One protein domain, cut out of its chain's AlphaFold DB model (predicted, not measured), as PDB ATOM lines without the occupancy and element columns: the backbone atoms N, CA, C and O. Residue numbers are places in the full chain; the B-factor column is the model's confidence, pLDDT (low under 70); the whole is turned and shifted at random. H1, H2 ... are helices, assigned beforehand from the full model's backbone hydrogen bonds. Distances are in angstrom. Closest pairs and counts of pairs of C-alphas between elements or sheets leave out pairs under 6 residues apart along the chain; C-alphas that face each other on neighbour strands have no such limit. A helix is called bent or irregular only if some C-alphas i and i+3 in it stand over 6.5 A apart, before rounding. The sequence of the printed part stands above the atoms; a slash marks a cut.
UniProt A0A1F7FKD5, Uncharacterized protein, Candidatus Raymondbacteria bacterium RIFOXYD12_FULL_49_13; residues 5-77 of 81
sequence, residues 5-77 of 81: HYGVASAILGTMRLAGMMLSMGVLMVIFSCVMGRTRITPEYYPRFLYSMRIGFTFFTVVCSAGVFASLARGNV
ATOM      1  N   HIS A   5     -27.824 -29.938  -1.415       65.56
ATOM      2  CA  HIS A   5     -27.879 -29.839   0.053       65.56
ATOM      3  C   HIS A   5     -28.918 -28.842   0.586       65.56
ATOM      4  O   HIS A   5     -29.267 -28.894   1.760       65.56
ATOM      5  N   TYR A   6     -29.463 -27.960  -0.258       71.06
ATOM      6  CA  TYR A   6     -30.431 -26.939   0.174       71.06
ATOM      7  C   TYR A   6     -31.795 -27.536   0.566       71.06
ATOM      8  O   TYR A   6     -32.460 -27.037   1.476       71.06
ATOM      9  N   GLY A   7     -32.189 -28.637  -0.087       78.50
ATOM     10  CA  GLY A   7     -33.387 -29.402   0.271       78.50
ATOM     11  C   GLY A   7     -33.240 -30.076   1.635       78.50
ATOM     12  O   GLY A   7     -34.129 -29.971   2.477       78.50
ATOM     13  N   VAL A   8     -32.073 -30.678   1.891       80.00
ATOM     14  CA  VAL A   8     -31.733 -31.287   3.186       80.00
ATOM     15  C   VAL A   8     -31.609 -30.218   4.276       80.00
ATOM     16  O   VAL A   8     -32.165 -30.385   5.357       80.00
ATOM     17  N   ALA A   9     -30.981 -29.076   3.986       79.88
ATOM     18  CA  ALA A   9     -30.893 -27.947   4.910       79.88
ATOM     19  C   ALA A   9     -32.283 -27.400   5.279       79.88
ATOM     20  O   ALA A   9     -32.567 -27.189   6.456       79.88
ATOM     21  N   SER A  10     -33.181 -27.246   4.302       78.38
ATOM     22  CA  SER A  10     -34.568 -26.816   4.542       78.38
ATOM     23  C   SER A  10     -35.365 -27.840   5.357       78.38
ATOM     24  O   SER A  10     -36.122 -27.456   6.248       78.38
ATOM     25  N   ALA A  11     -35.160 -29.139   5.115       82.69
ATOM     26  CA  ALA A  11     -35.774 -30.202   5.909       82.69
ATOM     27  C   ALA A  11     -35.272 -30.194   7.363       82.69
ATOM     28  O   ALA A  11     -36.077 -30.259   8.294       82.69
ATOM     29  N   ILE A  12     -33.963 -30.034   7.584       86.06
ATOM     30  CA  ILE A  12     -33.371 -29.917   8.926       86.06
ATOM     31  C   ILE A  12     -33.911 -28.674   9.648       86.06
ATOM     32  O   ILE A  12     -34.301 -28.766  10.812       86.06
ATOM     33  N   LEU A  13     -34.011 -27.531   8.959       83.00
ATOM     34  CA  LEU A  13     -34.584 -26.295   9.507       83.00
ATOM     35  C   LEU A  13     -36.056 -26.468   9.911       83.00
ATOM     36  O   LEU A  13     -36.451 -26.063  11.009       83.00
ATOM     37  N   GLY A  14     -36.863 -27.108   9.060       85.94
ATOM     38  CA  GLY A  14     -38.252 -27.448   9.381       85.94
ATOM     39  C   GLY A  14     -38.353 -28.374  10.595       85.94
ATOM     40  O   GLY A  14     -39.163 -28.145  11.495       85.94
ATOM     41  N   THR A  15     -37.459 -29.360  10.678       86.44
ATOM     42  CA  THR A  15     -37.405 -30.303  11.801       86.44
ATOM     43  C   THR A  15     -37.004 -29.605  13.101       86.44
ATOM     44  O   THR A  15     -37.626 -29.852  14.130       86.44
ATOM     45  N   MET A  16     -36.042 -28.675  13.076       83.06
ATOM     46  CA  MET A  16     -35.659 -27.879  14.252       83.06
ATOM     47  C   MET A  16     -36.813 -27.019  14.778       83.06
ATOM     48  O   MET A  16     -36.999 -26.910  15.992       83.06
ATOM     49  N   ARG A  17     -37.620 -26.434  13.886       84.50
ATOM     50  CA  ARG A  17     -38.816 -25.674  14.281       84.50
ATOM     51  C   ARG A  17     -39.854 -26.557  14.968       84.50
ATOM     52  O   ARG A  17     -40.329 -26.201  16.047       84.50
ATOM     53  N   LEU A  18     -40.170 -27.703  14.367       87.38
ATOM     54  CA  LEU A  18     -41.122 -28.668  14.920       87.38
ATOM     55  C   LEU A  18     -40.625 -29.252  16.248       87.38
ATOM     56  O   LEU A  18     -41.385 -29.318  17.211       87.38
ATOM     57  N   ALA A  19     -39.337 -29.591  16.333       88.44
ATOM     58  CA  ALA A  19     -38.703 -30.080  17.551       88.44
ATOM     59  C   ALA A  19     -38.784 -29.046  18.682       88.44
ATOM     60  O   ALA A  19     -39.135 -29.402  19.803       88.44
ATOM     61  N   GLY A  20     -38.539 -27.763  18.394       81.94
ATOM     62  CA  GLY A  20     -38.698 -26.686  19.375       81.94
ATOM     63  C   GLY A  20     -40.138 -26.546  19.879       81.94
ATOM     64  O   GLY A  20     -40.362 -26.405  21.082       81.94
ATOM     65  N   MET A  21     -41.122 -26.641  18.979       83.50
ATOM     66  CA  MET A  21     -42.540 -26.624  19.357       83.50
ATOM     67  C   MET A  21     -42.912 -27.825  20.234       83.50
ATOM     68  O   MET A  21     -43.525 -27.640  21.284       83.50
ATOM     69  N   MET A  22     -42.505 -29.038  19.851       88.81
ATOM     70  CA  MET A  22     -42.773 -30.258  20.620       88.81
ATOM     71  C   MET A  22     -42.074 -30.255  21.982       88.81
ATOM     72  O   MET A  22     -42.680 -30.652  22.975       88.81
ATOM     73  N   LEU A  23     -40.833 -29.765  22.054       83.44
ATOM     74  CA  LEU A  23     -40.092 -29.632  23.307       83.44
ATOM     75  C   LEU A  23     -40.801 -28.662  24.260       83.44
ATOM     76  O   LEU A  23     -41.018 -28.994  25.423       83.44
ATOM     77  N   SER A  24     -41.208 -27.489  23.763       81.69
ATOM     78  CA  SER A  24     -41.952 -26.501  24.552       81.69
ATOM     79  C   SER A  24     -43.266 -27.087  25.071       81.69
ATOM     80  O   SER A  24     -43.558 -27.015  26.264       81.69
ATOM     81  N   MET A  25     -44.014 -27.756  24.189       84.94
ATOM     82  CA  MET A  25     -45.271 -28.416  24.533       84.94
ATOM     83  C   MET A  25     -45.074 -29.504  25.599       84.94
ATOM     84  O   MET A  25     -45.818 -29.547  26.574       84.94
ATOM     85  N   GLY A  26     -44.049 -30.349  25.459       84.50
ATOM     86  CA  GLY A  26     -43.738 -31.411  26.417       84.50
ATOM     87  C   GLY A  26     -43.333 -30.874  27.790       84.50
ATOM     88  O   GLY A  26     -43.832 -31.352  28.808       84.50
ATOM     89  N   VAL A  27     -42.495 -29.834  27.834       79.56
ATOM     90  CA  VAL A  27     -42.095 -29.176  29.089       79.56
ATOM     91  C   VAL A  27     -43.308 -28.563  29.787       79.56
ATOM     92  O   VAL A  27     -43.502 -28.793  30.981       79.56
ATOM     93  N   LEU A  28     -44.165 -27.854  29.048       79.62
ATOM     94  CA  LEU A  28     -45.421 -27.329  29.585       79.62
ATOM     95  C   LEU A  28     -46.298 -28.450  30.146       79.62
ATOM     96  O   LEU A  28     -46.818 -28.307  31.247       79.62
ATOM     97  N   MET A  29     -46.414 -29.576  29.440       81.88
ATOM     98  CA  MET A  29     -47.222 -30.722  29.860       81.88
ATOM     99  C   MET A  29     -46.697 -31.368  31.150       81.88
ATOM    100  O   MET A  29     -47.488 -31.693  32.036       81.88
ATOM    101  N   VAL A  30     -45.376 -31.504  31.300       80.69
ATOM    102  CA  VAL A  30     -44.740 -32.017  32.526       80.69
ATOM    103  C   VAL A  30     -44.969 -31.067  33.697       80.69
ATOM    104  O   VAL A  30     -45.342 -31.521  34.777       80.69
ATOM    105  N   ILE A  31     -44.812 -29.757  33.488       72.25
ATOM    106  CA  ILE A  31     -45.079 -28.744  34.520       72.25
ATOM    107  C   ILE A  31     -46.552 -28.787  34.922       72.25
ATOM    108  O   ILE A  31     -46.856 -28.856  36.108       72.25
ATOM    109  N   PHE A  32     -47.469 -28.804  33.954       69.19
ATOM    110  CA  PHE A  32     -48.904 -28.879  34.224       69.19
ATOM    111  C   PHE A  32     -49.265 -30.157  34.982       69.19
ATOM    112  O   PHE A  32     -50.008 -30.100  35.953       69.19
ATOM    113  N   SER A  33     -48.703 -31.299  34.590       76.56
ATOM    114  CA  SER A  33     -48.916 -32.584  35.264       76.56
ATOM    115  C   SER A  33     -48.361 -32.591  36.694       76.56
ATOM    116  O   SER A  33     -49.026 -33.053  37.620       76.56
ATOM    117  N   CYS A  34     -47.169 -32.025  36.899       69.88
ATOM    118  CA  CYS A  34     -46.522 -31.944  38.207       69.88
ATOM    119  C   CYS A  34     -47.241 -30.964  39.151       69.88
ATOM    120  O   CYS A  34     -47.384 -31.241  40.338       69.88
ATOM    121  N   VAL A  35     -47.736 -29.844  38.621       61.34
ATOM    122  CA  VAL A  35     -48.357 -28.761  39.398       61.34
ATOM    123  C   VAL A  35     -49.855 -28.981  39.624       61.34
ATOM    124  O   VAL A  35     -50.365 -28.693  40.703       61.34
ATOM    125  N   MET A  36     -50.570 -29.504  38.627       58.81
ATOM    126  CA  MET A  36     -52.023 -29.719  38.667       58.81
ATOM    127  C   MET A  36     -52.406 -31.138  39.109       58.81
ATOM    128  O   MET A  36     -53.595 -31.458  39.178       58.81
ATOM    129  N   GLY A  37     -51.414 -31.989  39.400       51.34
ATOM    130  CA  GLY A  37     -51.566 -33.381  39.811       51.34
ATOM    131  C   GLY A  37     -52.816 -33.634  40.659       51.34
ATOM    132  O   GLY A  37     -52.870 -33.307  41.838       51.34
ATOM    133  N   ARG A  38     -53.824 -34.256  40.031       48.09
ATOM    134  CA  ARG A  38     -55.026 -34.839  40.656       48.09
ATOM    135  C   ARG A  38     -55.915 -33.905  41.493       48.09
ATOM    136  O   ARG A  38     -56.672 -34.405  42.320       48.09
ATOM    137  N   THR A  39     -55.925 -32.596  41.264       48.50
ATOM    138  CA  THR A  39     -56.908 -31.708  41.916       48.50
ATOM    139  C   THR A  39     -57.918 -31.179  40.905       48.50
ATOM    140  O   THR A  39     -57.556 -30.468  39.971       48.50
ATOM    141  N   ARG A  40     -59.195 -31.555  41.082       47.66
ATOM    142  CA  ARG A  40     -60.329 -31.024  40.307       47.66
ATOM    143  C   ARG A  40     -60.314 -29.494  40.369       47.66
ATOM    144  O   ARG A  40     -60.025 -28.920  41.412       47.66
ATOM    145  N   ILE A  41     -60.646 -28.855  39.250       51.91
ATOM    146  CA  ILE A  41     -60.836 -27.407  39.140       51.91
ATOM    147  C   ILE A  41     -62.053 -27.033  40.004       51.91
ATOM    148  O   ILE A  41     -63.189 -27.095  39.541       51.91
ATOM    149  N   THR A  42     -61.837 -26.725  41.285       53.19
ATOM    150  CA  THR A  42     -62.837 -26.130  42.185       53.19
ATOM    151  C   THR A  42     -62.529 -24.637  42.371       53.19
ATOM    152  O   THR A  42     -61.365 -24.272  42.555       53.19
ATOM    153  N   PRO A  43     -63.544 -23.752  42.326       54.72
ATOM    154  CA  PRO A  43     -63.366 -22.296  42.234       54.72
ATOM    155  C   PRO A  43     -62.718 -21.626  43.462       54.72
ATOM    156  O   PRO A  43     -62.309 -20.473  43.368       54.72
ATOM    157  N   GLU A  44     -62.539 -22.326  44.586       54.38
ATOM    158  CA  GLU A  44     -61.851 -21.794  45.778       54.38
ATOM    159  C   GLU A  44     -60.321 -21.671  45.632       54.38
ATOM    160  O   GLU A  44     -59.677 -20.981  46.420       54.38
ATOM    161  N   TYR A  45     -59.710 -22.286  44.613       55.16
ATOM    162  CA  TYR A  45     -58.247 -22.318  44.454       55.16
ATOM    163  C   TYR A  45     -57.677 -21.301  43.450       55.16
ATOM    164  O   TYR A  45     -56.494 -21.382  43.114       55.16
ATOM    165  N   TYR A  46     -58.451 -20.302  43.015       56.44
ATOM    166  CA  TYR A  46     -57.968 -19.185  42.180       56.44
ATOM    167  C   TYR A  46     -56.622 -18.564  42.628       56.44
ATOM    168  O   TYR A  46     -55.745 -18.378  41.776       56.44
ATOM    169  N   PRO A  47     -56.371 -18.299  43.930       60.84
ATOM    170  CA  PRO A  47     -55.071 -17.775  44.362       60.84
ATOM    171  C   PRO A  47     -53.935 -18.807  44.239       60.84
ATOM    172  O   PRO A  47     -52.810 -18.454  43.878       60.84
ATOM    173  N   ARG A  48     -54.212 -20.099  44.461       61.12
ATOM    174  CA  ARG A  48     -53.233 -21.184  44.256       61.12
ATOM    175  C   ARG A  48     -52.929 -21.429  42.779       61.12
ATOM    176  O   ARG A  48     -51.798 -21.792  42.448       61.12
ATOM    177  N   PHE A  49     -53.909 -21.220  41.906       64.31
ATOM    178  CA  PHE A  49     -53.738 -21.310  40.461       64.31
ATOM    179  C   PHE A  49     -52.782 -20.226  39.952       64.31
ATOM    180  O   PHE A  49     -51.833 -20.540  39.238       64.31
ATOM    181  N   LEU A  50     -52.948 -18.975  40.398       68.75
ATOM    182  CA  LEU A  50     -52.026 -17.882  40.061       68.75
ATOM    183  C   LEU A  50     -50.600 -18.139  40.570       68.75
ATOM    184  O   LEU A  50     -49.635 -17.891  39.847       68.75
ATOM    185  N   TYR A  51     -50.456 -18.687  41.781       69.25
ATOM    186  CA  TYR A  51     -49.149 -19.058  42.333       69.25
ATOM    187  C   TYR A  51     -48.464 -20.159  41.504       69.25
ATOM    188  O   TYR A  51     -47.294 -20.044  41.137       69.25
ATOM    189  N   SER A  52     -49.227 -21.184  41.119       67.19
ATOM    190  CA  SER A  52     -48.794 -22.263  40.224       67.19
ATOM    191  C   SER A  52     -48.390 -21.761  38.837       67.19
ATOM    192  O   SER A  52     -47.361 -22.169  38.301       67.19
ATOM    193  N   MET A  53     -49.161 -20.829  38.274       74.00
ATOM    194  CA  MET A  53     -48.881 -20.222  36.975       74.00
ATOM    195  C   MET A  53     -47.583 -19.407  37.013       74.00
ATOM    196  O   MET A  53     -46.778 -19.495  36.087       74.00
ATOM    197  N   ARG A  54     -47.318 -18.685  38.114       78.88
ATOM    198  CA  ARG A  54     -46.045 -17.975  38.323       78.88
ATOM    199  C   ARG A  54     -44.851 -18.918  38.442       78.88
ATOM    200  O   ARG A  54     -43.801 -18.625  37.868       78.88
ATOM    201  N   ILE A  55     -45.002 -20.037  39.150       75.81
ATOM    202  CA  ILE A  55     -43.956 -21.066  39.252       75.81
ATOM    203  C   ILE A  55     -43.681 -21.676  37.877       75.81
ATOM    204  O   ILE A  55     -42.523 -21.756  37.473       75.81
ATOM    205  N   GLY A  56     -44.729 -22.034  37.131       76.31
ATOM    206  CA  GLY A  56     -44.596 -22.576  35.779       76.31
ATOM    207  C   GLY A  56     -43.922 -21.597  34.819       76.31
ATOM    208  O   GLY A  56     -43.011 -21.984  34.091       76.31
ATOM    209  N   PHE A  57     -44.298 -20.316  34.875       78.19
ATOM    210  CA  PHE A  57     -43.674 -19.266  34.069       78.19
ATOM    211  C   PHE A  57     -42.198 -19.089  34.430       78.19
ATOM    212  O   PHE A  57     -41.354 -19.079  33.543       78.19
ATOM    213  N   THR A  58     -41.868 -19.041  35.725       82.06
ATOM    214  CA  THR A  58     -40.481 -18.901  36.200       82.06
ATOM    215  C   THR A  58     -39.626 -20.094  35.779       82.06
ATOM    216  O   THR A  58     -38.526 -19.912  35.264       82.06
ATOM    217  N   PHE A  59     -40.137 -21.316  35.933       81.88
ATOM    218  CA  PHE A  59     -39.438 -22.526  35.506       81.88
ATOM    219  C   PHE A  59     -39.213 -22.540  33.992       81.88
ATOM    220  O   PHE A  59     -38.101 -22.809  33.535       81.88
ATOM    221  N   PHE A  60     -40.242 -22.199  33.209       78.12
ATOM    222  CA  PHE A  60     -40.126 -22.111  31.758       78.12
ATOM    223  C   PHE A  60     -39.133 -21.024  31.338       78.12
ATOM    224  O   PHE A  60     -38.332 -21.261  30.440       78.12
ATOM    225  N   THR A  61     -39.115 -19.870  32.013       85.12
ATOM    226  CA  THR A  61     -38.103 -18.830  31.798       85.12
ATOM    227  C   THR A  61     -36.700 -19.366  32.068       85.12
ATOM    228  O   THR A  61     -35.843 -19.216  31.206       85.12
ATOM    229  N   VAL A  62     -36.459 -20.045  33.194       88.00
ATOM    230  CA  VAL A  62     -35.133 -20.598  33.530       88.00
ATOM    231  C   VAL A  62     -34.691 -21.652  32.515       88.00
ATOM    232  O   VAL A  62     -33.572 -21.575  32.013       88.00
ATOM    233  N   VAL A  63     -35.563 -22.603  32.167       82.88
ATOM    234  CA  VAL A  63     -35.277 -23.632  31.154       82.88
ATOM    235  C   VAL A  63     -35.035 -23.012  29.783       82.88
ATOM    236  O   VAL A  63     -34.099 -23.409  29.094       82.88
ATOM    237  N   CYS A  64     -35.847 -22.035  29.381       80.88
ATOM    238  CA  CYS A  64     -35.711 -21.371  28.091       80.88
ATOM    239  C   CYS A  64     -34.412 -20.560  28.037       80.88
ATOM    240  O   CYS A  64     -33.643 -20.709  27.092       80.88
ATOM    241  N   SER A  65     -34.098 -19.790  29.080       86.81
ATOM    242  CA  SER A  65     -32.821 -19.088  29.203       86.81
ATOM    243  C   SER A  65     -31.647 -20.065  29.176       86.81
ATOM    244  O   SER A  65     -30.735 -19.871  28.382       86.81
ATOM    245  N   ALA A  66     -31.681 -21.148  29.958       86.56
ATOM    246  CA  ALA A  66     -30.639 -22.174  29.951       86.56
ATOM    247  C   ALA A  66     -30.486 -22.835  28.570       86.56
ATOM    248  O   ALA A  66     -29.367 -23.032  28.106       86.56
ATOM    249  N   GLY A  67     -31.595 -23.118  27.883       81.56
ATOM    250  CA  GLY A  67     -31.606 -23.644  26.520       81.56
ATOM    251  C   GLY A  67     -31.010 -22.666  25.507       81.56
ATOM    252  O   GLY A  67     -30.233 -23.079  24.650       81.56
ATOM    253  N   VAL A  68     -31.298 -21.367  25.635       83.94
ATOM    254  CA  VAL A  68     -30.689 -20.309  24.813       83.94
ATOM    255  C   VAL A  68     -29.196 -20.184  25.107       83.94
ATOM    256  O   VAL A  68     -28.413 -20.141  24.165       83.94
ATOM    257  N   PHE A  69     -28.779 -20.194  26.376       84.06
ATOM    258  CA  PHE A  69     -27.363 -20.176  26.761       84.06
ATOM    259  C   PHE A  69     -26.619 -21.411  26.252       84.06
ATOM    260  O   PHE A  69     -25.531 -21.275  25.700       84.06
ATOM    261  N   ALA A  70     -27.209 -22.602  26.363       81.69
ATOM    262  CA  ALA A  70     -26.652 -23.830  25.803       81.69
ATOM    263  C   ALA A  70     -26.578 -23.770  24.268       81.69
ATOM    264  O   ALA A  70     -25.574 -24.176  23.685       81.69
ATOM    265  N   SER A  71     -27.603 -23.219  23.610       75.69
ATOM    266  CA  SER A  71     -27.626 -23.006  22.159       75.69
ATOM    267  C   SER A  71     -26.541 -22.015  21.714       75.69
ATOM    268  O   SER A  71     -25.815 -22.290  20.761       75.69
ATOM    269  N   LEU A  72     -26.343 -20.912  22.447       73.56
ATOM    270  CA  LEU A  72     -25.286 -19.926  22.186       73.56
ATOM    271  C   LEU A  72     -23.879 -20.477  22.455       73.56
ATOM    272  O   LEU A  72     -22.964 -20.242  21.662       73.56
ATOM    273  N   ALA A  73     -23.700 -21.205  23.561       74.38
ATOM    274  CA  ALA A  73     -22.431 -21.834  23.920       74.38
ATOM    275  C   ALA A  73     -22.025 -22.882  22.876       74.38
ATOM    276  O   ALA A  73     -20.854 -22.980  22.516       74.38
ATOM    277  N   ARG A  74     -23.000 -23.617  22.329       60.88
ATOM    278  CA  ARG A  74     -22.767 -24.589  21.258       60.88
ATOM    279  C   ARG A  74     -22.626 -23.936  19.874       60.88
ATOM    280  O   ARG A  74     -21.895 -24.456  19.035       60.88
ATOM    281  N   GLY A  75     -23.262 -22.787  19.642       55.88
ATOM    282  CA  GLY A  75     -23.163 -22.015  18.397       55.88
ATOM    283  C   GLY A  75     -21.793 -21.368  18.156       55.88
ATOM    284  O   GLY A  75     -21.416 -21.149  17.010       55.88
ATOM    285  N   ASN A  76     -21.000 -21.133  19.208       51.12
ATOM    286  CA  ASN A  76     -19.635 -20.595  19.087       51.12
ATOM    287  C   ASN A  76     -18.556 -21.649  18.776       51.12
ATOM    288  O   ASN A  76     -17.373 -21.319  18.737       51.12
ATOM    289  N   VAL A  77     -18.933 -22.900  18.497       56.03
ATOM    290  CA  VAL A  77     -17.976 -23.955  18.108       56.03
ATOM    291  C   VAL A  77     -17.695 -23.954  16.589       56.03
ATOM    292  O   VAL A  77     -16.997 -24.832  16.101       56.03
TER     293      VAL A  77
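AT A GLANCE: This is residues 5 to 77 of the 81 residues of an uncharacterized protein of Candidatus Raymondbacteria bacterium RIFOXYD12_FULL_49_13 (UniProt A0A1F7FKD5). This is a long helical hairpin opened into a narrow V: two long helices, H1 and then H2, run opposite ways, are joined by a short loop at one end and spread apart toward the other. They meet only near the loop, through residues 27 to 35 of H1 and 52 to 60 of H2, while residues 5 to 23 of H1 and 65 to 77 of H2 stand free as the two open arms. The printed part has 73 residues, with two named helices, no named strand, and the class all helix. It is only just extended, close to loose, with a radius of gyration of the C-alphas of 17.2 A, and its outline is a rod spanning 57 by 24 by 14 A.

HOW THE PARTS SIT: H1, residues 5 to 36, and H2, residues 43 to 77, touch and form a helical hairpin. Their closest C-alphas, those of Ile 31 and Gly 56, are 6.3 A apart. Their lines stand at a shallow tilt of 32 degrees, opposite ways; the line of H2 is a rough one. H2 has a kink of 31 degrees near residue 50. Every O i to N i+4 pair is within hydrogen-bond range in H1, and 28 of 31 are in H2.

IN THESE COORDINATES: H1 begins at C-alpha 5, (-27.879, -29.839, 0.053), and ends at C-alpha 36, (-52.023, -29.719, 38.667), 45.5 A away. H2 measures 51.4 A from C-alpha 43 to C-alpha 77, the latter at (-17.976, -23.955, 18.108). H2 is irregular, with C-alphas 44 and 47 8.0 A apart.

THE WHOLE: The two C-alphas farthest apart, those of His 5 and Glu 44, are 57.5 A apart. The C-alphas of His 5 and Val 77, the first and last printed residues, are 21.4 A apart. The printed part has no cut, and the link from H1 to H2, 6 residues, is short. Mean pLDDT of the printed part is 73.5; it is under 70 at residues 5, 32, 34 to 52 and 74 to 77.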